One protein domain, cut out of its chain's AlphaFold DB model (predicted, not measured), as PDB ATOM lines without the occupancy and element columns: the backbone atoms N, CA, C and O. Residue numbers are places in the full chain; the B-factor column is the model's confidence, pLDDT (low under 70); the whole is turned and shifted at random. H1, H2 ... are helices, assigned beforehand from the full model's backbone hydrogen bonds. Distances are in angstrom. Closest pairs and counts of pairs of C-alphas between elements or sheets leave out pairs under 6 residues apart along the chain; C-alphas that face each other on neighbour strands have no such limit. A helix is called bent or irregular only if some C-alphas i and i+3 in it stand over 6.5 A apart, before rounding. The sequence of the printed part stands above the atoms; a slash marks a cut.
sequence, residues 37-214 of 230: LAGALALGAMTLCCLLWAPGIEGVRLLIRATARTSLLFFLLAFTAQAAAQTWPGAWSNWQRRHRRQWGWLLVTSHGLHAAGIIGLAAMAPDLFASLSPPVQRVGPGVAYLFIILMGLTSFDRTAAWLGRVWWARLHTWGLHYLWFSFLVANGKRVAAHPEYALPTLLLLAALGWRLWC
ATOM      1  N   LEU A  37      14.153  21.374 -28.659       93.56
ATOM      2  CA  LEU A  37      14.686  21.187 -27.308       93.56
ATOM      3  C   LEU A  37      15.315  19.803 -27.132       93.56
ATOM      4  O   LEU A  37      16.458  19.705 -26.700       93.56
ATOM      5  N   ALA A  38      14.613  18.736 -27.519       95.31
ATOM      6  CA  ALA A  38      15.138  17.376 -27.442       95.31
ATOM      7  C   ALA A  38      16.409  17.209 -28.289       95.31
ATOM      8  O   ALA A  38      17.394  16.642 -27.823       95.31
ATOM      9  N   GLY A  39      16.420  17.747 -29.512       96.31
ATOM     10  CA  GLY A  39      17.605  17.705 -30.363       96.31
ATOM     11  C   GLY A  39      18.757  18.572 -29.838       96.31
ATOM     12  O   GLY A  39      19.907  18.161 -29.936       96.31
ATOM     13  N   ALA A  40      18.480  19.728 -29.231       96.50
ATOM     14  CA  ALA A  40      19.486  20.583 -28.604       96.50
ATOM     15  C   ALA A  40      20.104  19.911 -27.371       96.50
ATOM     16  O   ALA A  40      21.324  19.930 -27.217       96.50
ATOM     17  N   LEU A  41      19.292  19.248 -26.542       97.62
ATOM     18  CA  LEU A  41      19.770  18.432 -25.423       97.62
ATOM     19  C   LEU A  41      20.615  17.253 -25.915       97.62
ATOM     20  O   LEU A  41      21.693  17.017 -25.378       97.62
ATOM     21  N   ALA A  42      20.184  16.562 -26.973       98.00
ATOM     22  CA  ALA A  42      20.962  15.482 -27.579       98.00
ATOM     23  C   ALA A  42      22.306  15.983 -28.139       98.00
ATOM     24  O   ALA A  42      23.331  15.332 -27.956       98.00
ATOM     25  N   LEU A  43      22.329  17.161 -28.771       98.31
ATOM     26  CA  LEU A  43      23.560  17.811 -29.229       98.31
ATOM     27  C   LEU A  43      24.471  18.220 -28.064       98.31
ATOM     28  O   LEU A  43      25.690  18.065 -28.164       98.31
ATOM     29  N   GLY A  44      23.904  18.712 -26.962       97.88
ATOM     30  CA  GLY A  44      24.638  19.025 -25.735       97.88
ATOM     31  C   GLY A  44      25.260  17.776 -25.106       97.88
ATOM     32  O   GLY A  44      26.458  17.762 -24.828       97.88
ATOM     33  N   ALA A  45      24.484  16.699 -24.980       98.19
ATOM     34  CA  ALA A  45      24.965  15.405 -24.501       98.19
ATOM     35  C   ALA A  45      26.066  14.842 -25.412       98.19
ATOM     36  O   ALA A  45      27.126  14.469 -24.925       98.19
ATOM     37  N   MET A  46      25.872  14.866 -26.736       98.12
ATOM     38  CA  MET A  46      26.895  14.464 -27.708       98.12
ATOM     39  C   MET A  46      28.177  15.289 -27.550       98.12
ATOM     40  O   MET A  46      29.273  14.733 -27.608       98.12
ATOM     41  N   THR A  47      28.047  16.601 -27.340       97.62
ATOM     42  CA  THR A  47      29.188  17.496 -27.121       97.62
ATOM     43  C   THR A  47      29.959  17.090 -25.875       97.62
ATOM     44  O   THR A  47      31.170  16.888 -25.950       97.62
ATOM     45  N   LEU A  48      29.257  16.887 -24.760       97.38
ATOM     46  CA  LEU A  48      29.856  16.423 -23.515       97.38
ATOM     47  C   LEU A  48      30.544  15.064 -23.701       97.38
ATOM     48  O   LEU A  48      31.703  14.917 -23.329       97.38
ATOM     49  N   CYS A  49      29.886  14.102 -24.353       97.44
ATOM     50  CA  CYS A  49      30.474  12.796 -24.649       97.44
ATOM     51  C   CYS A  49      31.764  12.916 -25.469       97.44
ATOM     52  O   CYS A  49      32.741  12.255 -25.140       97.44
ATOM     53  N   CYS A  50      31.808  13.770 -26.500       96.75
ATOM     54  CA  CYS A  50      33.021  13.961 -27.305       96.75
ATOM     55  C   CYS A  50      34.191  14.496 -26.465       96.75
ATOM     56  O   CYS A  50      35.316  14.026 -26.619       96.75
ATOM     57  N   LEU A  51      33.920  15.471 -25.591       96.06
ATOM     58  CA  LEU A  51      34.939  16.126 -24.765       96.06
ATOM     59  C   LEU A  51      35.417  15.247 -23.601       96.06
ATOM     60  O   LEU A  51      36.587  15.314 -23.237       96.06
ATOM     61  N   LEU A  52      34.535  14.419 -23.034       96.62
ATOM     62  CA  LEU A  52      34.886  13.470 -21.974       96.62
ATOM     63  C   LEU A  52      35.579  12.216 -22.516       96.62
ATOM     64  O   LEU A  52      36.438  11.659 -21.840       96.62
ATOM     65  N   TRP A  53      35.222  11.769 -23.725       96.88
ATOM     66  CA  TRP A  53      35.823  10.586 -24.347       96.88
ATOM     67  C   TRP A  53      37.295  10.798 -24.708       96.88
ATOM     68  O   TRP A  53      38.106   9.886 -24.580       96.88
ATOM     69  N   ALA A  54      37.643  11.999 -25.172       93.69
ATOM     70  CA  ALA A  54      39.010  12.361 -25.516       93.69
ATOM     71  C   ALA A  54      39.320  13.764 -24.977       93.69
ATOM     72  O   ALA A  54      38.881  14.747 -25.568       93.69
ATOM     73  N   PRO A  55      40.065  13.910 -23.873       90.94
ATOM     74  CA  PRO A  55      40.370  15.231 -23.340       90.94
ATOM     75  C   PRO A  55      41.281  16.032 -24.287       90.94
ATOM     76  O   PRO A  55      42.101  15.484 -25.026       90.94
ATOM     77  N   GLY A  56      41.154  17.360 -24.253       94.56
ATOM     78  CA  GLY A  56      42.022  18.270 -25.002       94.56
ATOM     79  C   GLY A  56      41.681  18.393 -26.495       94.56
ATOM     80  O   GLY A  56      40.517  18.410 -26.897       94.56
ATOM     81  N   ILE A  57      42.719  18.524 -27.327       96.50
ATOM     82  CA  ILE A  57      42.598  18.799 -28.771       96.50
ATOM     83  C   ILE A  57      41.810  17.696 -29.492       96.50
ATOM     84  O   ILE A  57      40.998  17.990 -30.370       96.50
ATOM     85  N   GLU A  58      42.002  16.431 -29.118       96.56
ATOM     86  CA  GLU A  58      41.343  15.312 -29.796       96.56
ATOM     87  C   GLU A  58      39.828  15.281 -29.567       96.56
ATOM     88  O   GLU A  58      39.080  15.043 -30.520       96.56
ATOM     89  N   GLY A  59      39.349  15.627 -28.368       97.38
ATOM     90  CA  GLY A  59      37.917  15.790 -28.096       97.38
ATOM     91  C   GLY A  59      37.300  16.927 -28.883       97.38
ATOM     92  O   GLY A  59      36.222  16.773 -29.455       97.38
ATOM     93  N   VAL A  60      38.008  18.053 -28.996       97.81
ATOM     94  CA  VAL A  60      37.567  19.187 -29.820       97.81
ATOM     95  C   VAL A  60      37.488  18.782 -31.296       97.81
ATOM     96  O   VAL A  60      36.500  19.069 -31.972       97.81
ATOM     97  N   ARG A  61      38.475  18.045 -31.813       97.06
ATOM     98  CA  ARG A  61      38.445  17.527 -33.193       97.06
ATOM     99  C   ARG A  61      37.322  16.510 -33.397       97.06
ATOM    100  O   ARG A  61      36.684  16.513 -34.454       97.06
ATOM    101  N   LEU A  62      37.055  15.657 -32.409       97.56
ATOM    102  CA  LEU A  62      35.927  14.727 -32.427       97.56
ATOM    103  C   LEU A  62      34.591  15.480 -32.459       97.56
ATOM    104  O   LEU A  62      33.762  15.187 -33.321       97.56
ATOM    105  N   LEU A  63      34.434  16.503 -31.615       98.31
ATOM    106  CA  LEU A  63      33.280  17.399 -31.588       98.31
ATOM    107  C   LEU A  63      33.053  18.072 -32.947       98.31
ATOM    108  O   LEU A  63      31.934  18.048 -33.460       98.31
ATOM    109  N   ILE A  64      34.100  18.628 -33.568       97.75
ATOM    110  CA  ILE A  64      34.031  19.250 -34.902       97.75
ATOM    111  C   ILE A  64      33.508  18.240 -35.933       97.75
ATOM    112  O   ILE A  64      32.592  18.547 -36.697       97.75
ATOM    113  N   ARG A  65      34.046  17.013 -35.952       96.00
ATOM    114  CA  ARG A  65      33.596  15.968 -36.888       96.00
ATOM    115  C   ARG A  65      32.158  15.517 -36.613       96.00
ATOM    116  O   ARG A  65      31.411  15.283 -37.562       96.00
ATOM    117  N   ALA A  66      31.772  15.372 -35.348       97.94
ATOM    118  CA  ALA A  66      30.426  14.962 -34.952       97.94
ATOM    119  C   ALA A  66      29.388  16.022 -35.349       97.94
ATOM    120  O   ALA A  66      28.435  15.718 -36.066       97.94
ATOM    121  N   THR A  67      29.646  17.282 -34.995       98.50
ATOM    122  CA  THR A  67      28.779  18.420 -35.328       98.50
ATOM    123  C   THR A  67      28.685  18.674 -36.830       98.50
ATOM    124  O   THR A  67      27.613  19.021 -37.315       98.50
ATOM    125  N   ALA A  68      29.748  18.432 -37.608       97.12
ATOM    126  CA  ALA A  68      29.680  18.504 -39.070       97.12
ATOM    127  C   ALA A  68      28.672  17.492 -39.651       97.12
ATOM    128  O   ALA A  68      27.897  17.831 -40.548       97.12
ATOM    129  N   ARG A  69      28.651  16.260 -39.119       97.56
ATOM    130  CA  ARG A  69      27.732  15.198 -39.558       97.56
ATOM    131  C   ARG A  69      26.293  15.467 -39.126       97.56
ATOM    132  O   ARG A  69      25.390  15.347 -39.951       97.56
ATOM    133  N   THR A  70      26.066  15.874 -37.877       98.38
ATOM    134  CA  THR A  70      24.713  16.217 -37.401       98.38
ATOM    135  C   THR A  70      24.169  17.450 -38.110       98.38
ATOM    136  O   THR A  70      23.009  17.464 -38.516       98.38
ATOM    137  N   SER A  71      25.009  18.455 -38.365       98.50
ATOM    138  CA  SER A  71      24.638  19.615 -39.175       98.50
ATOM    139  C   SER A  71      24.225  19.209 -40.588       98.50
ATOM    140  O   SER A  71      23.179  19.648 -41.062       98.50
ATOM    141  N   LEU A  72      24.986  18.335 -41.254       98.38
ATOM    142  CA  LEU A  72      24.597  17.816 -42.565       98.38
ATOM    143  C   LEU A  72      23.252  17.075 -42.507       98.38
ATOM    144  O   LEU A  72      22.401  17.296 -43.366       98.38
ATOM    145  N   LEU A  73      23.031  16.240 -41.490       98.31
ATOM    146  CA  LEU A  73      21.769  15.522 -41.300       98.31
ATOM    147  C   LEU A  73      20.581  16.486 -41.173       98.31
ATOM    148  O   LEU A  73      19.606  16.370 -41.917       98.31
ATOM    149  N   PHE A  74      20.660  17.469 -40.272       98.31
ATOM    150  CA  PHE A  74      19.584  18.445 -40.081       98.31
ATOM    151  C   PHE A  74      19.364  19.311 -41.319       98.31
ATOM    152  O   PHE A  74      18.220  19.594 -41.684       98.31
ATOM    153  N   PHE A  75      20.445  19.673 -42.014       98.44
ATOM    154  CA  PHE A  75      20.359  20.344 -43.301       98.44
ATOM    155  C   PHE A  75      19.598  19.496 -44.324       98.44
ATOM    156  O   PHE A  75      18.646  19.993 -44.920       98.44
ATOM    157  N   LEU A  76      19.956  18.221 -44.506       98.38
ATOM    158  CA  LEU A  76      19.289  17.319 -45.449       98.38
ATOM    159  C   LEU A  76      17.806  17.139 -45.108       98.38
ATOM    160  O   LEU A  76      16.970  17.187 -46.014       98.38
ATOM    161  N   LEU A  77      17.458  17.019 -43.823       97.38
ATOM    162  CA  LEU A  77      16.066  16.965 -43.369       97.38
ATOM    163  C   LEU A  77      15.306  18.253 -43.722       97.38
ATOM    164  O   LEU A  77      14.193  18.184 -44.246       97.38
ATOM    165  N   ALA A  78      15.899  19.429 -43.516       96.62
ATOM    166  CA  ALA A  78      15.271  20.704 -43.871       96.62
ATOM    167  C   ALA A  78      15.195  20.939 -45.395       96.62
ATOM    168  O   ALA A  78      14.221  21.512 -45.904       96.62
ATOM    169  N   PHE A  79      16.223  20.514 -46.127       97.31
ATOM    170  CA  PHE A  79      16.402  20.736 -47.559       97.31
ATOM    171  C   PHE A  79      15.477  19.842 -48.390       97.31
ATOM    172  O   PHE A  79      14.853  20.325 -49.336       97.31
ATOM    173  N   THR A  80      15.330  18.567 -48.014       96.75
ATOM    174  CA  THR A  80      14.518  17.579 -48.751       96.75
ATOM    175  C   THR A  80      13.048  17.543 -48.335       96.75
ATOM    176  O   THR A  80      12.235  16.998 -49.076       96.75
ATOM    177  N   ALA A  81      12.667  18.184 -47.224       94.81
ATOM    178  CA  ALA A  81      11.312  18.147 -46.657       94.81
ATOM    179  C   ALA A  81      10.174  18.335 -47.679       94.81
ATOM    180  O   ALA A  81       9.185  17.604 -47.687       94.81
ATOM    181  N   GLN A  82      10.314  19.322 -48.567       92.06
ATOM    182  CA  GLN A  82       9.297  19.629 -49.571       92.06
ATOM    183  C   GLN A  82       9.280  18.620 -50.729       92.06
ATOM    184  O   GLN A  82       8.229  18.428 -51.338       92.06
ATOM    185  N   ALA A  83      10.418  18.006 -51.060       92.69
ATOM    186  CA  ALA A  83      10.510  16.970 -52.086       92.69
ATOM    187  C   ALA A  83       9.957  15.634 -51.566       92.69
ATOM    188  O   ALA A  83       9.153  15.007 -52.257       92.69
ATOM    189  N   ALA A  84      10.285  15.277 -50.320       93.06
ATOM    190  CA  ALA A  84       9.771  14.094 -49.633       93.06
ATOM    191  C   ALA A  84       8.237  14.100 -49.553       93.06
ATOM    192  O   ALA A  84       7.590  13.137 -49.953       93.06
ATOM    193  N   ALA A  85       7.636  15.218 -49.134       92.44
ATOM    194  CA  ALA A  85       6.178  15.334 -49.035       92.44
ATOM    195  C   ALA A  85       5.440  15.248 -50.387       92.44
ATOM    196  O   ALA A  85       4.246  14.970 -50.407       92.44
ATOM    197  N   GLN A  86       6.120  15.513 -51.510       89.88
ATOM    198  CA  GLN A  86       5.522  15.437 -52.851       89.88
ATOM    199  C   GLN A  86       5.606  14.050 -53.480       89.88
ATOM    200  O   GLN A  86       4.763  13.708 -54.301       89.88
ATOM    201  N   THR A  87       6.648  13.293 -53.147       90.31
ATOM    202  CA  THR A  87       6.935  11.989 -53.761       90.31
ATOM    203  C   THR A  87       6.368  10.847 -52.940       90.31
ATOM    204  O   THR A  87       5.791   9.929 -53.511       90.31
ATOM    205  N   TRP A  88       6.454  10.940 -51.611       89.38
ATOM    206  CA  TRP A  88       5.946   9.927 -50.689       89.38
ATOM    207  C   TRP A  88       5.048  10.578 -49.639       89.38
ATOM    208  O   TRP A  88       5.481  10.761 -48.499       89.38
ATOM    209  N   PRO A  89       3.820  10.997 -49.996       86.00
ATOM    210  CA  PRO A  89       2.896  11.589 -49.038       86.00
ATOM    211  C   PRO A  89       2.521  10.545 -47.976       86.00
ATOM    212  O   PRO A  89       1.835   9.570 -48.253       86.00
ATOM    213  N   GLY A  90       2.997  10.745 -46.749       92.19
ATOM    214  CA  GLY A  90       2.796   9.827 -45.630       92.19
ATOM    215  C   GLY A  90       3.032  10.526 -44.295       92.19
ATOM    216  O   GLY A  90       3.379  11.711 -44.260       92.19
ATOM    217  N   ALA A  91       2.837   9.814 -43.182       91.38
ATOM    218  CA  ALA A  91       2.986  10.395 -41.843       91.38
ATOM    219  C   ALA A  91       4.386  11.003 -41.635       91.38
ATOM    220  O   ALA A  91       4.503  12.149 -41.199       91.38
ATOM    221  N   TRP A  92       5.436  10.281 -42.045       91.25
ATOM    222  CA  TRP A  92       6.827  10.718 -41.912       91.25
ATOM    223  C   TRP A  92       7.159  11.972 -42.732       91.25
ATOM    224  O   TRP A  92       7.641  12.960 -42.183       91.25
ATOM    225  N   SER A  93       6.874  11.979 -44.037       92.75
ATOM    226  CA  SER A  93       7.218  13.108 -44.915       92.75
ATOM    227  C   SER A  93       6.424  14.374 -44.574       92.75
ATOM    228  O   SER A  93       6.954  15.489 -44.634       92.75
ATOM    229  N   ASN A  94       5.172  14.220 -44.133       91.62
ATOM    230  CA  ASN A  94       4.375  15.325 -43.613       91.62
ATOM    231  C   ASN A  94       4.911  15.836 -42.275       91.62
ATOM    232  O   ASN A  94       4.970  17.051 -42.080       91.62
ATOM    233  N   TRP A  95       5.338  14.945 -41.379       92.50
ATOM    234  CA  TRP A  95       5.967  15.324 -40.117       92.50
ATOM    235  C   TRP A  95       7.291  16.063 -40.345       92.50
ATOM    236  O   TRP A  95       7.486  17.139 -39.781       92.50
ATOM    237  N   GLN A  96       8.150  15.565 -41.238       94.44
ATOM    238  CA  GLN A  96       9.397  16.224 -41.633       94.44
ATOM    239  C   GLN A  96       9.125  17.630 -42.188       94.44
ATOM    240  O   GLN A  96       9.785  18.591 -41.791       94.44
ATOM    241  N   ARG A  97       8.132  17.771 -43.078       94.38
ATOM    242  CA  ARG A  97       7.739  19.066 -43.656       94.38
ATOM    243  C   ARG A  97       7.157  20.023 -42.624       94.38
ATOM    244  O   ARG A  97       7.519  21.199 -42.635       94.38
ATOM    245  N   ARG A  98       6.291  19.540 -41.730       92.19
ATOM    246  CA  ARG A  98       5.702  20.338 -40.643       92.19
ATOM    247  C   ARG A  98       6.773  20.856 -39.683       92.19
ATOM    248  O   ARG A  98       6.667  21.992 -39.236       92.19
ATOM    249  N   HIS A  99       7.822  20.067 -39.446       93.44
ATOM    250  CA  HIS A  99       8.925  20.415 -38.547       93.44
ATOM    251  C   HIS A  99      10.169  20.971 -39.259       93.44
ATOM    252  O   HIS A  99      11.265  21.007 -38.703       93.44
ATOM    253  N   ARG A 100      10.020  21.445 -40.504       93.75
ATOM    254  CA  ARG A 100      11.128  21.990 -41.306       93.75
ATOM    255  C   ARG A 100      11.858  23.143 -40.618       93.75
ATOM    256  O   ARG A 100      13.076  23.250 -40.747       93.75
ATOM    257  N   ARG A 101      11.129  23.988 -39.884       93.06
ATOM    258  CA  ARG A 101      11.706  25.087 -39.095       93.06
ATOM    259  C   ARG A 101      12.597  24.547 -37.976       93.06
ATOM    260  O   ARG A 101      13.705  25.034 -37.808       93.06
ATOM    261  N   GLN A 102      12.154  23.516 -37.264       94.31
ATOM    262  CA  GLN A 102      12.894  22.874 -36.179       94.31
ATOM    263  C   GLN A 102      14.177  22.219 -36.693       94.31
ATOM    264  O   GLN A 102      15.219  22.382 -36.069       94.31
ATOM    265  N   TRP A 103      14.139  21.567 -37.861       96.25
ATOM    266  CA  TRP A 103      15.356  21.062 -38.512       96.25
ATOM    267  C   TRP A 103      16.347  22.181 -38.834       96.25
ATOM    268  O   TRP A 103      17.540  22.032 -38.585       96.25
ATOM    269  N   GLY A 104      15.858  23.324 -39.322       96.12
ATOM    270  CA  GLY A 104      16.681  24.520 -39.519       96.12
ATOM    271  C   GLY A 104      17.291  25.046 -38.215       96.12
ATOM    272  O   GLY A 104      18.467  25.390 -38.182       96.12
ATOM    273  N   TRP A 105      16.542  25.043 -37.115       96.12
ATOM    274  CA  TRP A 105      17.065  25.449 -35.810       96.12
ATOM    275  C   TRP A 105      18.081  24.464 -35.235       96.12
ATOM    276  O   TRP A 105      19.091  24.889 -34.684       96.12
ATOM    277  N   LEU A 106      17.878  23.158 -35.412       97.69
ATOM    278  CA  LEU A 106      18.871  22.150 -35.033       97.69
ATOM    279  C   LEU A 106      20.150  22.274 -35.868       97.69
ATOM    280  O   LEU A 106      21.245  22.114 -35.332       97.69
ATOM    281  N   LEU A 107      20.033  22.637 -37.150       98.06
ATOM    282  CA  LEU A 107      21.178  22.995 -37.989       98.06
ATOM    283  C   LEU A 107      21.946  24.198 -37.418       98.06
ATOM    284  O   LEU A 107      23.174  24.141 -37.360       98.06
ATOM    285  N   VAL A 108      21.243  25.256 -36.996       98.06
ATOM    286  CA  VAL A 108      21.848  26.446 -36.367       98.06
ATOM    287  C   VAL A 108      22.548  26.063 -35.062       98.06
ATOM    288  O   VAL A 108      23.721  26.383 -34.889       98.06
ATOM    289  N   THR A 109      21.877  25.327 -34.172       98.19
ATOM    290  CA  THR A 109      22.443  24.875 -32.891       98.19
ATOM    291  C   THR A 109      23.682  24.002 -33.099       98.19
ATOM    292  O   THR A 109      24.729  24.259 -32.505       98.19
ATOM    293  N   SER A 110      23.604  23.011 -33.992       98.62
ATOM    294  CA  SER A 110      24.722  22.118 -34.320       98.62
ATOM    295  C   SER A 110      25.908  22.881 -34.920       98.62
ATOM    296  O   SER A 110      27.052  22.631 -34.546       98.62
ATOM    297  N   HIS A 111      25.669  23.864 -35.798       98.06
ATOM    298  CA  HIS A 111      26.740  24.712 -36.335       98.06
ATOM    299  C   HIS A 111      27.319  25.695 -35.323       98.06
ATOM    300  O   HIS A 111      28.502  26.021 -35.429       98.06
ATOM    301  N   GLY A 112      26.527  26.161 -34.357       98.31
ATOM    302  CA  GLY A 112      27.026  26.955 -33.236       98.31
ATOM    303  C   GLY A 112      28.039  26.162 -32.411       98.31
ATOM    304  O   GLY A 112      29.148  26.634 -32.175       98.31
ATOM    305  N   LEU A 113      27.713  24.909 -32.078       98.56
ATOM    306  CA  LEU A 113      28.641  23.987 -31.412       98.56
ATOM    307  C   LEU A 113      29.858  23.658 -32.292       98.56
ATOM    308  O   LEU A 113      30.983  23.618 -31.798       98.56
ATOM    309  N   HIS A 114      29.660  23.493 -33.603       98.38
ATOM    310  CA  HIS A 114      30.755  23.329 -34.564       98.38
ATOM    311  C   HIS A 114      31.710  24.532 -34.556       98.38
ATOM    312  O   HIS A 114      32.926  24.353 -34.518       98.38
ATOM    313  N   ALA A 115      31.165  25.754 -34.548       98.06
ATOM    314  CA  ALA A 115      31.941  26.990 -34.501       98.06
ATOM    315  C   ALA A 115      32.717  27.098 -33.191       98.06
ATOM    316  O   ALA A 115      33.902  27.411 -33.219       98.06
ATOM    317  N   ALA A 116      32.080  26.778 -32.061       98.38
ATOM    318  CA  ALA A 116      32.744  26.726 -30.763       98.38
ATOM    319  C   ALA A 116      33.912  25.726 -30.770       98.38
ATOM    320  O   ALA A 116      34.995  26.051 -30.292       98.38
ATOM    321  N   GLY A 117      33.736  24.552 -31.389       98.06
ATOM    322  CA  GLY A 117      34.819  23.590 -31.600       98.06
ATOM    323  C   GLY A 117      35.955  24.151 -32.461       98.06
ATOM    324  O   GLY A 117      37.118  24.027 -32.090       98.06
ATOM    325  N   ILE A 118      35.644  24.810 -33.582       97.50
ATOM    326  CA  ILE A 118      36.644  25.453 -34.454       97.50
ATOM    327  C   ILE A 118      37.427  26.536 -33.701       97.50
ATOM    328  O   ILE A 118      38.654  26.563 -33.784       97.50
ATOM    329  N   ILE A 119      36.733  27.409 -32.968       97.81
ATOM    330  CA  ILE A 119      37.343  28.472 -32.158       97.81
ATOM    331  C   ILE A 119      38.216  27.857 -31.061       97.81
ATOM    332  O   ILE A 119      39.353  28.283 -30.880       97.81
ATOM    333  N   GLY A 120      37.726  26.814 -30.385       97.69
ATOM    334  CA  GLY A 120      38.489  26.063 -29.390       97.69
ATOM    335  C   GLY A 120      39.767  25.461 -29.974       97.69
ATOM    336  O   GLY A 120      40.838  25.647 -29.409       97.69
ATOM    337  N   LEU A 121      39.695  24.819 -31.145       97.75
ATOM    338  CA  LEU A 121      40.874  24.267 -31.819       97.75
ATOM    339  C   LEU A 121      41.876  25.364 -32.195       97.75
ATOM    340  O   LEU A 121      43.071  25.190 -31.982       97.75
ATOM    341  N   ALA A 122      41.392  26.489 -32.727       96.88
ATOM    342  CA  ALA A 122      42.233  27.626 -33.084       96.88
ATOM    343  C   ALA A 122      42.939  28.241 -31.865       96.88
ATOM    344  O   ALA A 122      44.083  28.664 -31.990       96.88
ATOM    345  N   ALA A 123      42.283  28.264 -30.702       97.69
ATOM    346  CA  ALA A 123      42.861  28.768 -29.457       97.69
ATOM    347  C   ALA A 123      43.846  27.777 -28.813       97.69
ATOM    348  O   ALA A 123      44.879  28.186 -28.295       97.69
ATOM    349  N   MET A 124      43.537  26.477 -28.844       97.25
ATOM    350  CA  MET A 124      44.341  25.435 -28.192       97.25
ATOM    351  C   MET A 124      45.551  24.993 -29.021       97.25
ATOM    352  O   MET A 124      46.555  24.577 -28.453       97.25
ATOM    353  N   ALA A 125      45.448  25.031 -30.353       97.00
ATOM    354  CA  ALA A 125      46.497  24.579 -31.265       97.00
ATOM    355  C   ALA A 125      46.553  25.447 -32.540       97.00
ATOM    356  O   ALA A 125      46.150  24.989 -33.617       97.00
ATOM    357  N   PRO A 126      47.058  26.693 -32.446       95.75
ATOM    358  CA  PRO A 126      47.071  27.642 -33.561       95.75
ATOM    359  C   PRO A 126      47.793  27.120 -34.812       95.75
ATOM    360  O   PRO A 126      47.264  27.248 -35.918       95.75
ATOM    361  N   ASP A 127      48.947  26.467 -34.645       95.62
ATOM    362  CA  ASP A 127      49.749  25.946 -35.763       95.62
ATOM    363  C   ASP A 127      49.040  24.797 -36.492       95.62
ATOM    364  O   ASP A 127      48.964  24.767 -37.723       95.62
ATOM    365  N   LEU A 128      48.430  23.881 -35.730       94.62
ATOM    366  CA  LEU A 128      47.606  22.804 -36.282       94.62
ATOM    367  C   LEU A 128      46.377  23.368 -37.003       94.62
ATOM    368  O   LEU A 128      46.007  22.902 -38.080       94.62
ATOM    369  N   PHE A 129      45.729  24.382 -36.432       94.75
ATOM    370  CA  PHE A 129      44.590  25.029 -37.073       94.75
ATOM    371  C   PHE A 129      44.988  25.717 -38.387       94.75
ATOM    372  O   PHE A 129      44.266  25.605 -39.383       94.75
ATOM    373  N   ALA A 130      46.140  26.390 -38.418       93.62
ATOM    374  CA  ALA A 130      46.668  27.026 -39.619       93.62
ATOM    375  C   ALA A 130      46.974  26.007 -40.730       93.62
ATOM    376  O   ALA A 130      46.637  26.274 -41.887       93.62
ATOM    377  N   SER A 131      47.516  24.830 -40.389       92.88
ATOM    378  CA  SER A 131      47.792  23.768 -41.371       92.88
ATOM    379  C   SER A 131      46.514  23.127 -41.929       92.88
ATOM    380  O   SER A 131      46.412  22.878 -43.130       92.88
ATOM    381  N   LEU A 132      45.499  22.918 -41.083       89.06
ATOM    382  CA  LEU A 132      44.230  22.290 -41.473       89.06
ATOM    383  C   LEU A 132      43.267  23.238 -42.199       89.06
ATOM    384  O   LEU A 132      42.392  22.786 -42.943       89.06
ATOM    385  N   SER A 133      43.376  24.544 -41.950       88.88
ATOM    386  CA  SER A 133      42.441  25.551 -42.449       88.88
ATOM    387  C   SER A 133      43.182  26.803 -42.925       88.88
ATOM    388  O   SER A 133      43.171  27.824 -42.234       88.88
ATOM    389  N   PRO A 134      43.823  26.777 -44.108       88.62
ATOM    390  CA  PRO A 134      44.453  27.964 -44.681       88.62
ATOM    391  C   PRO A 134      43.435  29.100 -44.899       88.62
ATOM    392  O   PRO A 134      42.288  28.806 -45.246       88.62
ATOM    393  N   PRO A 135      43.812  30.389 -44.762       88.25
ATOM    394  CA  PRO A 135      42.877  31.520 -44.813       88.25
ATOM    395  C   PRO A 135      41.933  31.527 -46.024       88.25
ATOM    396  O   PRO A 135      40.727  31.704 -45.862       88.25
ATOM    397  N   VAL A 136      42.446  31.235 -47.223       87.31
ATOM    398  CA  VAL A 136      41.638  31.174 -48.456       87.31
ATOM    399  C   VAL A 136      40.521  30.123 -48.382       87.31
ATOM    400  O   VAL A 136      39.429  30.327 -48.904       87.31
ATOM    401  N   GLN A 137      40.743  29.020 -47.661       87.38
ATOM    402  CA  GLN A 137      39.755  27.953 -47.496       87.38
ATOM    403  C   GLN A 137      38.683  28.283 -46.445       87.38
ATOM    404  O   GLN A 137      37.701  27.544 -46.335       87.38
ATOM    405  N   ARG A 138      38.837  29.381 -45.690       91.06
ATOM    406  CA  ARG A 138      37.885  29.818 -44.654       91.06
ATOM    407  C   ARG A 138      36.743  30.663 -45.211       91.06
ATOM    408  O   ARG A 138      35.681  30.698 -44.600       91.06
ATOM    409  N   VAL A 139      36.933  31.309 -46.364       93.06
ATOM    410  CA  VAL A 139      35.963  32.267 -46.928       93.06
ATOM    411  C   VAL A 139      34.617  31.601 -47.222       93.06
ATOM    412  O   VAL A 139      33.587  32.064 -46.743       93.06
ATOM    413  N   GLY A 140      34.616  30.476 -47.948       93.06
ATOM    414  CA  GLY A 140      33.382  29.760 -48.303       93.06
ATOM    415  C   GLY A 140      32.567  29.304 -47.080       93.06
ATOM    416  O   GLY A 140      31.400  29.675 -46.944       93.06
ATOM    417  N   PRO A 141      33.164  28.552 -46.137       93.00
ATOM    418  CA  PRO A 141      32.495  28.199 -44.886       93.00
ATOM    419  C   PRO A 141      32.078  29.418 -44.047       93.00
ATOM    420  O   PRO A 141      31.006  29.402 -43.451       93.00
ATOM    421  N   GLY A 142      32.872  30.494 -44.034       94.88
ATOM    422  CA  GLY A 142      32.531  31.740 -43.341       94.88
ATOM    423  C   GLY A 142      31.249  32.384 -43.877       94.88
ATOM    424  O   GLY A 142      30.357  32.731 -43.108       94.88
ATOM    425  N   VAL A 143      31.090  32.453 -45.200       97.12
ATOM    426  CA  VAL A 143      29.845  32.931 -45.825       97.12
ATOM    427  C   VAL A 143      28.676  31.978 -45.538       97.12
ATOM    428  O   VAL A 143      27.549  32.430 -45.336       97.12
ATOM    429  N   ALA A 144      28.922  30.667 -45.434       97.50
ATOM    430  CA  ALA A 144      27.886  29.713 -45.029       97.50
ATOM    431  C   ALA A 144      27.371  30.012 -43.611       97.50
ATOM    432  O   ALA A 144      26.161  29.992 -43.388       97.50
ATOM    433  N   TYR A 145      28.258  30.370 -42.679       97.69
ATOM    434  CA  TYR A 145      27.867  30.824 -41.342       97.69
ATOM    435  C   TYR A 145      26.988  32.076 -41.377       97.69
ATOM    436  O   TYR A 145      25.989  32.124 -40.658       97.69
ATOM    437  N   LEU A 146      27.291  33.047 -42.247       97.62
ATOM    438  CA  LEU A 146      26.440  34.230 -42.422       97.62
ATOM    439  C   LEU A 146      25.026  33.836 -42.863       97.62
ATOM    440  O   LEU A 146      24.050  34.294 -42.269       97.62
ATOM    441  N   PHE A 147      24.895  32.935 -43.842       98.06
ATOM    442  CA  PHE A 147      23.583  32.429 -44.252       98.06
ATOM    443  C   PHE A 147      22.864  31.681 -43.127       98.06
ATOM    444  O   PHE A 147      21.677  31.922 -42.923       98.06
ATOM    445  N   ILE A 148      23.554  30.818 -42.373       97.69
ATOM    446  CA  ILE A 148      22.960  30.087 -41.239       97.69
ATOM    447  C   ILE A 148      22.395  31.065 -40.205       97.69
ATOM    448  O   ILE A 148      21.248  30.910 -39.787       97.69
ATOM    449  N   ILE A 149      23.164  32.090 -39.831       96.62
ATOM    450  CA  ILE A 149      22.745  33.097 -38.849       96.62
ATOM    451  C   ILE A 149      21.562  33.904 -39.386       96.62
ATOM    452  O   ILE A 149      20.534  33.986 -38.720       96.62
ATOM    453  N   LEU A 150      21.660  34.453 -40.601       96.56
ATOM    454  CA  LEU A 150      20.593  35.266 -41.193       96.56
ATOM    455  C   LEU A 150      19.287  34.479 -41.334       96.56
ATOM    456  O   LEU A 150      18.216  34.980 -40.995       96.56
ATOM    457  N   MET A 151      19.361  33.235 -41.801       97.12
ATOM    458  CA  MET A 151      18.197  32.363 -41.934       97.12
ATOM    459  C   MET A 151      17.619  31.951 -40.578       97.12
ATOM    460  O   MET A 151      16.400  31.942 -40.412       97.12
ATOM    461  N   GLY A 152      18.472  31.653 -39.594       94.19
ATOM    462  CA  GLY A 152      18.044  31.358 -38.226       94.19
ATOM    463  C   GLY A 152      17.314  32.544 -37.597       94.19
ATOM    464  O   GLY A 152      16.184  32.403 -37.132       94.19
ATOM    465  N   LEU A 153      17.901  33.739 -37.680       92.62
ATOM    466  CA  LEU A 153      17.306  34.972 -37.159       92.62
ATOM    467  C   LEU A 153      15.993  35.331 -37.852       92.62
ATOM    468  O   LEU A 153      15.095  35.846 -37.202       92.62
ATOM    469  N   THR A 154      15.851  35.029 -39.143       93.31
ATOM    470  CA  THR A 154      14.628  35.309 -39.918       93.31
ATOM    471  C   THR A 154      13.637  34.145 -39.929       93.31
ATOM    472  O   THR A 154      12.666  34.153 -40.689       93.31
ATOM    473  N   SER A 155      13.841  33.146 -39.065       88.69
ATOM    474  CA  SER A 155      12.912  32.029 -38.892       88.69
ATOM    475  C   SER A 155      11.774  32.328 -37.909       88.69
ATOM    476  O   SER A 155      10.884  31.488 -37.784       88.69
ATOM    477  N   PHE A 156      11.764  33.477 -37.216       87.69
ATOM    478  CA  PHE A 156      10.635  33.896 -36.370       87.69
ATOM    479  C   PHE A 156       9.602  34.698 -37.156       87.69
ATOM    480  O   PHE A 156       9.952  35.485 -38.032       87.69
ATOM    481  N   ASP A 157       8.332  34.564 -36.782       85.44
ATOM    482  CA  ASP A 157       7.211  35.162 -37.512       85.44
ATOM    483  C   ASP A 157       7.339  36.692 -37.577       85.44
ATOM    484  O   ASP A 157       7.191  37.283 -38.643       85.44
ATOM    485  N   ARG A 158       7.754  37.329 -36.472       86.62
ATOM    486  CA  ARG A 158       8.015  38.777 -36.407       86.62
ATOM    487  C   ARG A 158       9.145  39.216 -37.342       86.62
ATOM    488  O   ARG A 158       8.997  40.182 -38.083       86.62
ATOM    489  N   THR A 159      10.271  38.509 -37.323       86.88
ATOM    490  CA  THR A 159      11.437  38.829 -38.165       86.88
ATOM    491  C   THR A 159      11.191  38.519 -39.640       86.88
ATOM    492  O   THR A 159      11.665  39.241 -40.512       86.88
ATOM    493  N   ALA A 160      10.414  37.472 -39.929       87.25
ATOM    494  CA  ALA A 160      10.009  37.108 -41.279       87.25
ATOM    495  C   ALA A 160       9.036  38.144 -41.856       87.25
ATOM    496  O   ALA A 160       9.167  38.524 -43.019       87.25
ATOM    497  N   ALA A 161       8.106  38.643 -41.034       88.50
ATOM    498  CA  ALA A 161       7.205  39.727 -41.404       88.50
ATOM    499  C   ALA A 161       7.970  41.029 -41.681       88.50
ATOM    500  O   ALA A 161       7.709  41.670 -42.695       88.50
ATOM    501  N   TRP A 162       8.953  41.374 -40.839       93.19
ATOM    502  CA  TRP A 162       9.785  42.567 -41.023       93.19
ATOM    503  C   TRP A 162      10.601  42.538 -42.323       93.19
ATOM    504  O   TRP A 162      10.635  43.526 -43.048       93.19
ATOM    505  N   LEU A 163      11.211  41.396 -42.657       91.44
ATOM    506  CA  LEU A 163      11.967  41.241 -43.905       91.44
ATOM    507  C   LEU A 163      11.058  41.275 -45.151       91.44
ATOM    508  O   LEU A 163      11.492  41.635 -46.245       91.44
ATOM    509  N   GLY A 164       9.794  40.885 -44.990       93.00
ATOM    510  CA  GLY A 164       8.816  40.802 -46.066       93.00
ATOM    511  C   GLY A 164       8.925  39.508 -46.879       93.00
ATOM    512  O   GLY A 164       9.994  38.921 -47.066       93.00
ATOM    513  N   ARG A 165       7.782  39.055 -47.410       92.81
ATOM    514  CA  ARG A 165       7.623  37.732 -48.044       92.81
ATOM    515  C   ARG A 165       8.618  37.460 -49.179       92.81
ATOM    516  O   ARG A 165       9.137  36.351 -49.277       92.81
ATOM    517  N   VAL A 166       8.875  38.452 -50.036       94.19
ATOM    518  CA  VAL A 166       9.748  38.304 -51.217       94.19
ATOM    519  C   VAL A 166      11.206  38.120 -50.801       94.19
ATOM    520  O   VAL A 166      11.851  37.159 -51.222       94.19
ATOM    521  N   TRP A 167      11.725  39.012 -49.957       95.00
ATOM    522  CA  TRP A 167      13.111  38.952 -49.495       95.00
ATOM    523  C   TRP A 167      13.356  37.757 -48.584       95.00
ATOM    524  O   TRP A 167      14.379  37.091 -48.731       95.00
ATOM    525  N   TRP A 168      12.389  37.407 -47.734       95.25
ATOM    526  CA  TRP A 168      12.442  36.191 -46.928       95.25
ATOM    527  C   TRP A 168      12.558  34.933 -47.798       95.25
ATOM    528  O   TRP A 168      13.440  34.100 -47.569       95.25
ATOM    529  N   ALA A 169      11.729  34.824 -48.843       93.25
ATOM    530  CA  ALA A 169      11.775  33.700 -49.775       93.25
ATOM    531  C   ALA A 169      13.095  33.654 -50.555       93.25
ATOM    532  O   ALA A 169      13.669  32.573 -50.716       93.25
ATOM    533  N   ARG A 170      13.611  34.806 -51.007       95.56
ATOM    534  CA  ARG A 170      14.915  34.903 -51.683       95.56
ATOM    535  C   ARG A 170      16.050  34.471 -50.760       95.56
ATOM    536  O   ARG A 170      16.800  33.579 -51.142       95.56
ATOM    537  N   LEU A 171      16.132  35.030 -49.551       96.50
ATOM    538  CA  LEU A 171      17.149  34.689 -48.553       96.50
ATOM    539  C   LEU A 171      17.155  33.186 -48.267       96.50
ATOM    540  O   LEU A 171      18.200  32.548 -48.347       96.50
ATOM    541  N   HIS A 172      15.987  32.603 -47.998       95.62
ATOM    542  CA  HIS A 172      15.900  31.181 -47.682       95.62
ATOM    543  C   HIS A 172      16.164  30.283 -48.892       95.62
ATOM    544  O   HIS A 172      16.658  29.170 -48.729       95.62
ATOM    545  N   THR A 173      15.853  30.737 -50.108       94.81
ATOM    546  CA  THR A 173      16.142  29.976 -51.328       94.81
ATOM    547  C   THR A 173      17.631  30.000 -51.631       94.81
ATOM    548  O   THR A 173      18.239  28.935 -51.712       94.81
ATOM    549  N   TRP A 174      18.228  31.184 -51.755       97.06
ATOM    550  CA  TRP A 174      19.659  31.337 -52.024       97.06
ATOM    551  C   TRP A 174      20.504  30.730 -50.911       97.06
ATOM    552  O   TRP A 174      21.406  29.950 -51.198       97.06
ATOM    553  N   GLY A 175      20.141  30.985 -49.653       97.12
ATOM    554  CA  GLY A 175      20.811  30.411 -48.496       97.12
ATOM    555  C   GLY A 175      20.809  28.886 -48.519       97.12
ATOM    556  O   GLY A 175      21.875  28.290 -48.427       97.12
ATOM    557  N   LEU A 176      19.670  28.218 -48.760       96.62
ATOM    558  CA  LEU A 176      19.656  26.746 -48.846       96.62
ATOM    559  C   LEU A 176      20.572  26.196 -49.948       96.62
ATOM    560  O   LEU A 176      21.204  25.163 -49.734       96.62
ATOM    561  N   HIS A 177      20.625  26.839 -51.117       97.50
ATOM    562  CA  HIS A 177      21.486  26.386 -52.216       97.50
ATOM    563  C   HIS A 177      22.961  26.677 -51.937       97.50
ATOM    564  O   HIS A 177      23.808  25.838 -52.235       97.50
ATOM    565  N   TYR A 178      23.267  27.808 -51.299       98.31
ATOM    566  CA  TYR A 178      24.620  28.116 -50.853       98.31
ATOM    567  C   TYR A 178      25.107  27.109 -49.805       98.31
ATOM    568  O   TYR A 178      26.207  26.580 -49.924       98.31
ATOM    569  N   LEU A 179      24.277  26.788 -48.807       98.19
ATOM    570  CA  LEU A 179      24.605  25.783 -47.794       98.19
ATOM    571  C   LEU A 179      24.790  24.397 -48.415       98.19
ATOM    572  O   LEU A 179      25.766  23.726 -48.092       98.19
ATOM    573  N   TRP A 180      23.915  23.993 -49.345       98.50
ATOM    574  CA  TRP A 180      24.093  22.756 -50.114       98.50
ATOM    575  C   TRP A 180      25.456  22.725 -50.814       98.50
ATOM    576  O   TRP A 180      26.206  21.763 -50.654       98.50
ATOM    577  N   PHE A 181      25.793  23.791 -51.544       98.25
ATOM    578  CA  PHE A 181      27.054  23.893 -52.275       98.25
ATOM    579  C   PHE A 181      28.261  23.867 -51.331       98.25
ATOM    580  O   PHE A 181      29.215  23.129 -51.567       98.25
ATOM    581  N   SER A 182      28.203  24.608 -50.223       97.69
ATOM    582  CA  SER A 182      29.261  24.642 -49.210       97.69
ATOM    583  C   SER A 182      29.498  23.260 -48.592       97.69
ATOM    584  O   SER A 182      30.639  22.799 -48.528       97.69
ATOM    585  N   PHE A 183      28.431  22.539 -48.228       97.69
ATOM    586  CA  PHE A 183      28.537  21.155 -47.767       97.69
ATOM    587  C   PHE A 183      29.099  20.223 -48.845       97.69
ATOM    588  O   PHE A 183      29.920  19.359 -48.527       97.69
ATOM    589  N   LEU A 184      28.690  20.390 -50.106       98.00
ATOM    590  CA  LEU A 184      29.178  19.567 -51.211       98.00
ATOM    591  C   LEU A 184      30.679  19.761 -51.410       98.00
ATOM    592  O   LEU A 184      31.409  18.780 -51.460       98.00
ATOM    593  N   VAL A 185      31.157  21.005 -51.451       96.38
ATOM    594  CA  VAL A 185      32.589  21.311 -51.577       96.38
ATOM    595  C   VAL A 185      33.361  20.815 -50.356       96.38
ATOM    596  O   VAL A 185      34.437  20.235 -50.503       96.38
ATOM    597  N   ALA A 186      32.818  20.999 -49.148       93.56
ATOM    598  CA  ALA A 186      33.454  20.532 -47.924       93.56
ATOM    599  C   ALA A 186      33.650  19.007 -47.923       93.56
ATOM    600  O   ALA A 186      34.713  18.537 -47.521       93.56
ATOM    601  N   ASN A 187      32.677  18.222 -48.379       95.25
ATOM    602  CA  ASN A 187      32.811  16.764 -48.401       95.25
ATOM    603  C   ASN A 187      33.542  16.270 -49.659       95.25
ATOM    604  O   ASN A 187      34.509  15.520 -49.553       95.25
ATOM    605  N   GLY A 188      33.157  16.762 -50.837       94.94
ATOM    606  CA  GLY A 188      33.650  16.311 -52.137       94.94
ATOM    607  C   GLY A 188      35.162  16.439 -52.298       94.94
ATOM    608  O   GLY A 188      35.813  15.490 -52.725       94.94
ATOM    609  N   LYS A 189      35.757  17.559 -51.857       93.62
ATOM    610  CA  LYS A 189      37.215  17.762 -51.960       93.62
ATOM    611  C   LYS A 189      38.044  16.762 -51.145       93.62
ATOM    612  O   LYS A 189      39.250  16.674 -51.340       93.62
ATOM    613  N   ARG A 190      37.420  16.055 -50.193       92.00
ATOM    614  CA  ARG A 190      38.084  15.110 -49.285       92.00
ATOM    615  C   ARG A 190      37.960  13.659 -49.737       92.00
ATOM    616  O   ARG A 190      38.724  12.841 -49.247       92.00
ATOM    617  N   VAL A 191      37.070  13.347 -50.681       94.81
ATOM    618  CA  VAL A 191      36.748  11.964 -51.085       94.81
ATOM    619  C   VAL A 191      37.978  11.189 -51.560       94.81
ATOM    620  O   VAL A 191      38.134  10.031 -51.195       94.81
ATOM    621  N   ALA A 192      38.865  11.828 -52.330       94.12
ATOM    622  CA  ALA A 192      40.059  11.169 -52.862       94.12
ATOM    623  C   ALA A 192      41.046  10.729 -51.765       94.12
ATOM    624  O   ALA A 192      41.665   9.679 -51.888       94.12
ATOM    625  N   ALA A 193      41.181  11.517 -50.693       93.44
ATOM    626  CA  ALA A 193      42.064  11.203 -49.568       93.44
ATOM    627  C   ALA A 193      41.365  10.371 -48.477       93.44
ATOM    628  O   ALA A 193      42.012   9.616 -47.757       93.44
ATOM    629  N   HIS A 194      40.047  10.526 -48.350       92.88
ATOM    630  CA  HIS A 194      39.220   9.980 -47.280       92.88
ATOM    631  C   HIS A 194      37.887   9.481 -47.872       92.88
ATOM    632  O   HIS A 194      36.916  10.251 -47.964       92.88
ATOM    633  N   PRO A 195      37.819   8.210 -48.313       94.44
ATOM    634  CA  PRO A 195      36.655   7.652 -49.005       94.44
ATOM    635  C   PRO A 195      35.345   7.723 -48.213       94.44
ATOM    636  O   PRO A 195      34.267   7.762 -48.803       94.44
ATOM    637  N   GLU A 196      35.396   7.815 -46.884       93.56
ATOM    638  CA  GLU A 196      34.219   7.981 -46.029       93.56
ATOM    639  C   GLU A 196      33.422   9.266 -46.324       93.56
ATOM    640  O   GLU A 196      32.233   9.348 -46.005       93.56
ATOM    641  N   TYR A 197      34.035  10.259 -46.979       94.62
ATOM    642  CA  TYR A 197      33.350  11.466 -47.448       94.62
ATOM    643  C   TYR A 197      32.524  11.240 -48.727       94.62
ATOM    644  O   TYR A 197      31.764  12.127 -49.130       94.62
ATOM    645  N   ALA A 198      32.612  10.068 -49.367       96.00
ATOM    646  CA  ALA A 198      31.776   9.722 -50.515       96.00
ATOM    647  C   ALA A 198      30.293   9.657 -50.131       96.00
ATOM    648  O   ALA A 198      29.456  10.223 -50.829       96.00
ATOM    649  N   LEU A 199      29.966   9.050 -48.983       96.81
ATOM    650  CA  LEU A 199      28.588   8.942 -48.501       96.81
ATOM    651  C   LEU A 199      27.890  10.312 -48.362       96.81
ATOM    652  O   LEU A 199      26.859  10.509 -49.008       96.81
ATOM    653  N   PRO A 200      28.409  11.291 -47.591       96.88
ATOM    654  CA  PRO A 200      27.769  12.602 -47.489       96.88
ATOM    655  C   PRO A 200      27.711  13.339 -48.834       96.88
ATOM    656  O   PRO A 200      26.734  14.038 -49.104       96.88
ATOM    657  N   THR A 201      28.710  13.153 -49.701       97.25
ATOM    658  CA  THR A 201      28.743  13.746 -51.047       97.25
ATOM    659  C   THR A 201      27.611  13.198 -51.919       97.25
ATOM    660  O   THR A 201      26.843  13.971 -52.491       97.25
ATOM    661  N   LEU A 202      27.441  11.876 -51.966       97.88
ATOM    662  CA  LEU A 202      26.366  11.221 -52.714       97.88
ATOM    663  C   LEU A 202      24.986  11.596 -52.168       97.88
ATOM    664  O   LEU A 202      24.085  11.879 -52.953       97.88
ATOM    665  N   LEU A 203      24.826  11.683 -50.844       98.19
ATOM    666  CA  LEU A 203      23.575  12.135 -50.227       98.19
ATOM    667  C   LEU A 203      23.209  13.568 -50.643       98.19
ATOM    668  O   LEU A 203      22.044  13.843 -50.924       98.19
ATOM    669  N   LEU A 204      24.183  14.479 -50.726       98.38
ATOM    670  CA  LEU A 204      23.961  15.857 -51.182       98.38
ATOM    671  C   LEU A 204      23.576  15.925 -52.663       98.38
ATOM    672  O   LEU A 204      22.681  16.697 -53.024       98.38
ATOM    673  N   LEU A 205      24.227  15.129 -53.513       98.19
ATOM    674  CA  LEU A 205      23.900  15.043 -54.938       98.19
ATOM    675  C   LEU A 205      22.499  14.456 -55.146       98.19
ATOM    676  O   LEU A 205      21.683  15.052 -55.853       98.19
ATOM    677  N   ALA A 206      22.181  13.356 -54.461       97.75
ATOM    678  CA  ALA A 206      20.861  12.736 -54.487       97.75
ATOM    679  C   ALA A 206      19.772  13.698 -53.988       97.75
ATOM    680  O   ALA A 206      18.720  13.823 -54.614       97.75
ATOM    681  N   ALA A 207      20.032  14.440 -52.907       97.38
ATOM    682  CA  ALA A 207      19.093  15.419 -52.364       97.38
ATOM    683  C   ALA A 207      18.789  16.560 -53.348       97.38
ATOM    684  O   ALA A 207      17.627  16.963 -53.473       97.38
ATOM    685  N   LEU A 208      19.797  17.087 -54.055       97.50
ATOM    686  CA  LEU A 208      19.562  18.098 -55.091       97.50
ATOM    687  C   LEU A 208      18.810  17.501 -56.284       97.50
ATOM    688  O   LEU A 208      17.806  18.076 -56.707       97.50
ATOM    689  N   GLY A 209      19.255  16.346 -56.789       96.50
ATOM    690  CA  GLY A 209      18.612  15.654 -57.908       96.50
ATOM    691  C   GLY A 209      17.129  15.394 -57.644       96.50
ATOM    692  O   GLY A 209      16.280  15.749 -58.462       96.50
ATOM    693  N   TRP A 210      16.801  14.897 -56.449       95.31
ATOM    694  CA  TRP A 210      15.422  14.694 -56.009       95.31
ATOM    695  C   TRP A 210      14.623  16.005 -56.011       95.31
ATOM    696  O   TRP A 210      13.529  16.068 -56.573       95.31
ATOM    697  N   ARG A 211      15.158  17.099 -55.452       94.31
ATOM    698  CA  ARG A 211      14.447  18.391 -55.460       94.31
ATOM    699  C   ARG A 211      14.153  18.895 -56.869       94.31
ATOM    700  O   ARG A 211      13.037  19.356 -57.109       94.31
ATOM    701  N   LEU A 212      15.131  18.818 -57.769       93.69
ATOM    702  CA  LEU A 212      14.983  19.274 -59.151       93.69
ATOM    703  C   LEU A 212      13.979  18.412 -59.921       93.69
ATOM    704  O   LEU A 212      13.162  18.953 -60.668       93.69
ATOM    705  N   TRP A 213      13.979  17.094 -59.697       93.38
ATOM    706  CA  TRP A 213      12.964  16.200 -60.257       93.38
ATOM    707  C   TRP A 213      11.561  16.613 -59.795       93.38
ATOM    708  O   TRP A 213      10.699  16.878 -60.631       93.38
ATOM    709  N   CYS A 214      11.332  16.772 -58.488       89.69
ATOM    710  CA  CYS A 214      10.021  17.174 -57.963       89.69
ATOM    711  C   CYS A 214       9.540  18.535 -58.486       89.69
ATOM    712  O   CYS A 214       8.345  18.752 -58.674       89.69
TER     713      CYS A 214
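AT A GLANCE: This is residues 37 to 214 of the 230 residues of an uncharacterized protein of Aquabacterium sp (UniProt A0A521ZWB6). The long helix H2 lies side by side with H4 in an up-and-down bundle of six helices, each running against the one before; H2, H4, H6, H8 and H9 make a ring, with H1 outside it along H2 and H4. Short H3 and H7 lie at one end, H5 at the other. The printed part has 178 residues, with nine named helices, H1 to H9 in order along the chain, which hold 158 of them, and no named strand; the class is all helix. The whole is compact, radius of gyration of the C-alphas 16.9 A, spanning 46 by 37 by 32 A.

IN THESE COORDINATES: H2, residues 57 to 87, is 44.1 A long and irregular, with C-alphas 79 and 82 7.5 A apart and a kink of 49 degrees near residue 81. H1 is residues 37 to 53, 23.8 A, from C-alpha 37 at (14.686, 21.187, -27.308). H3 is 91 to 98, H4 100 to 124, 35.9 A, and H5 126 to 132. H6, 135 to 153, 26.9 A, is only just irregular: C-alphas 137 and 140 are 6.7 A apart. H7 is 157 to 163, H8 165 to 188, 34.0 A, and H9 195 to 214, 29.7 A, ending at (10.021, 17.174, -57.963).

HOW THE PARTS SIT: H2 touches H4, opposite ways at 19 degrees, a shallow tilt; closest C-alphas Ser 71 and Leu 107, 5.0 A. H2 touches H9 at Ala 83 and Arg 211, 5.4 A. H1 and H2 are a hairpin. H6 touches H8 at Phe 147 and Gly 175, 5.5 A. O i to N i+4 pairs within hydrogen-bond range number 24 of 27 in H2, 12 of 15 in H6 and 14 of 16 in H9; in the other helices every pair is.

THE WHOLE: The C-alphas farthest apart, Pro 89 and Asp 127, are 50.8 A apart. The printed part has no cut, no link is long, and no printed residue is under 70.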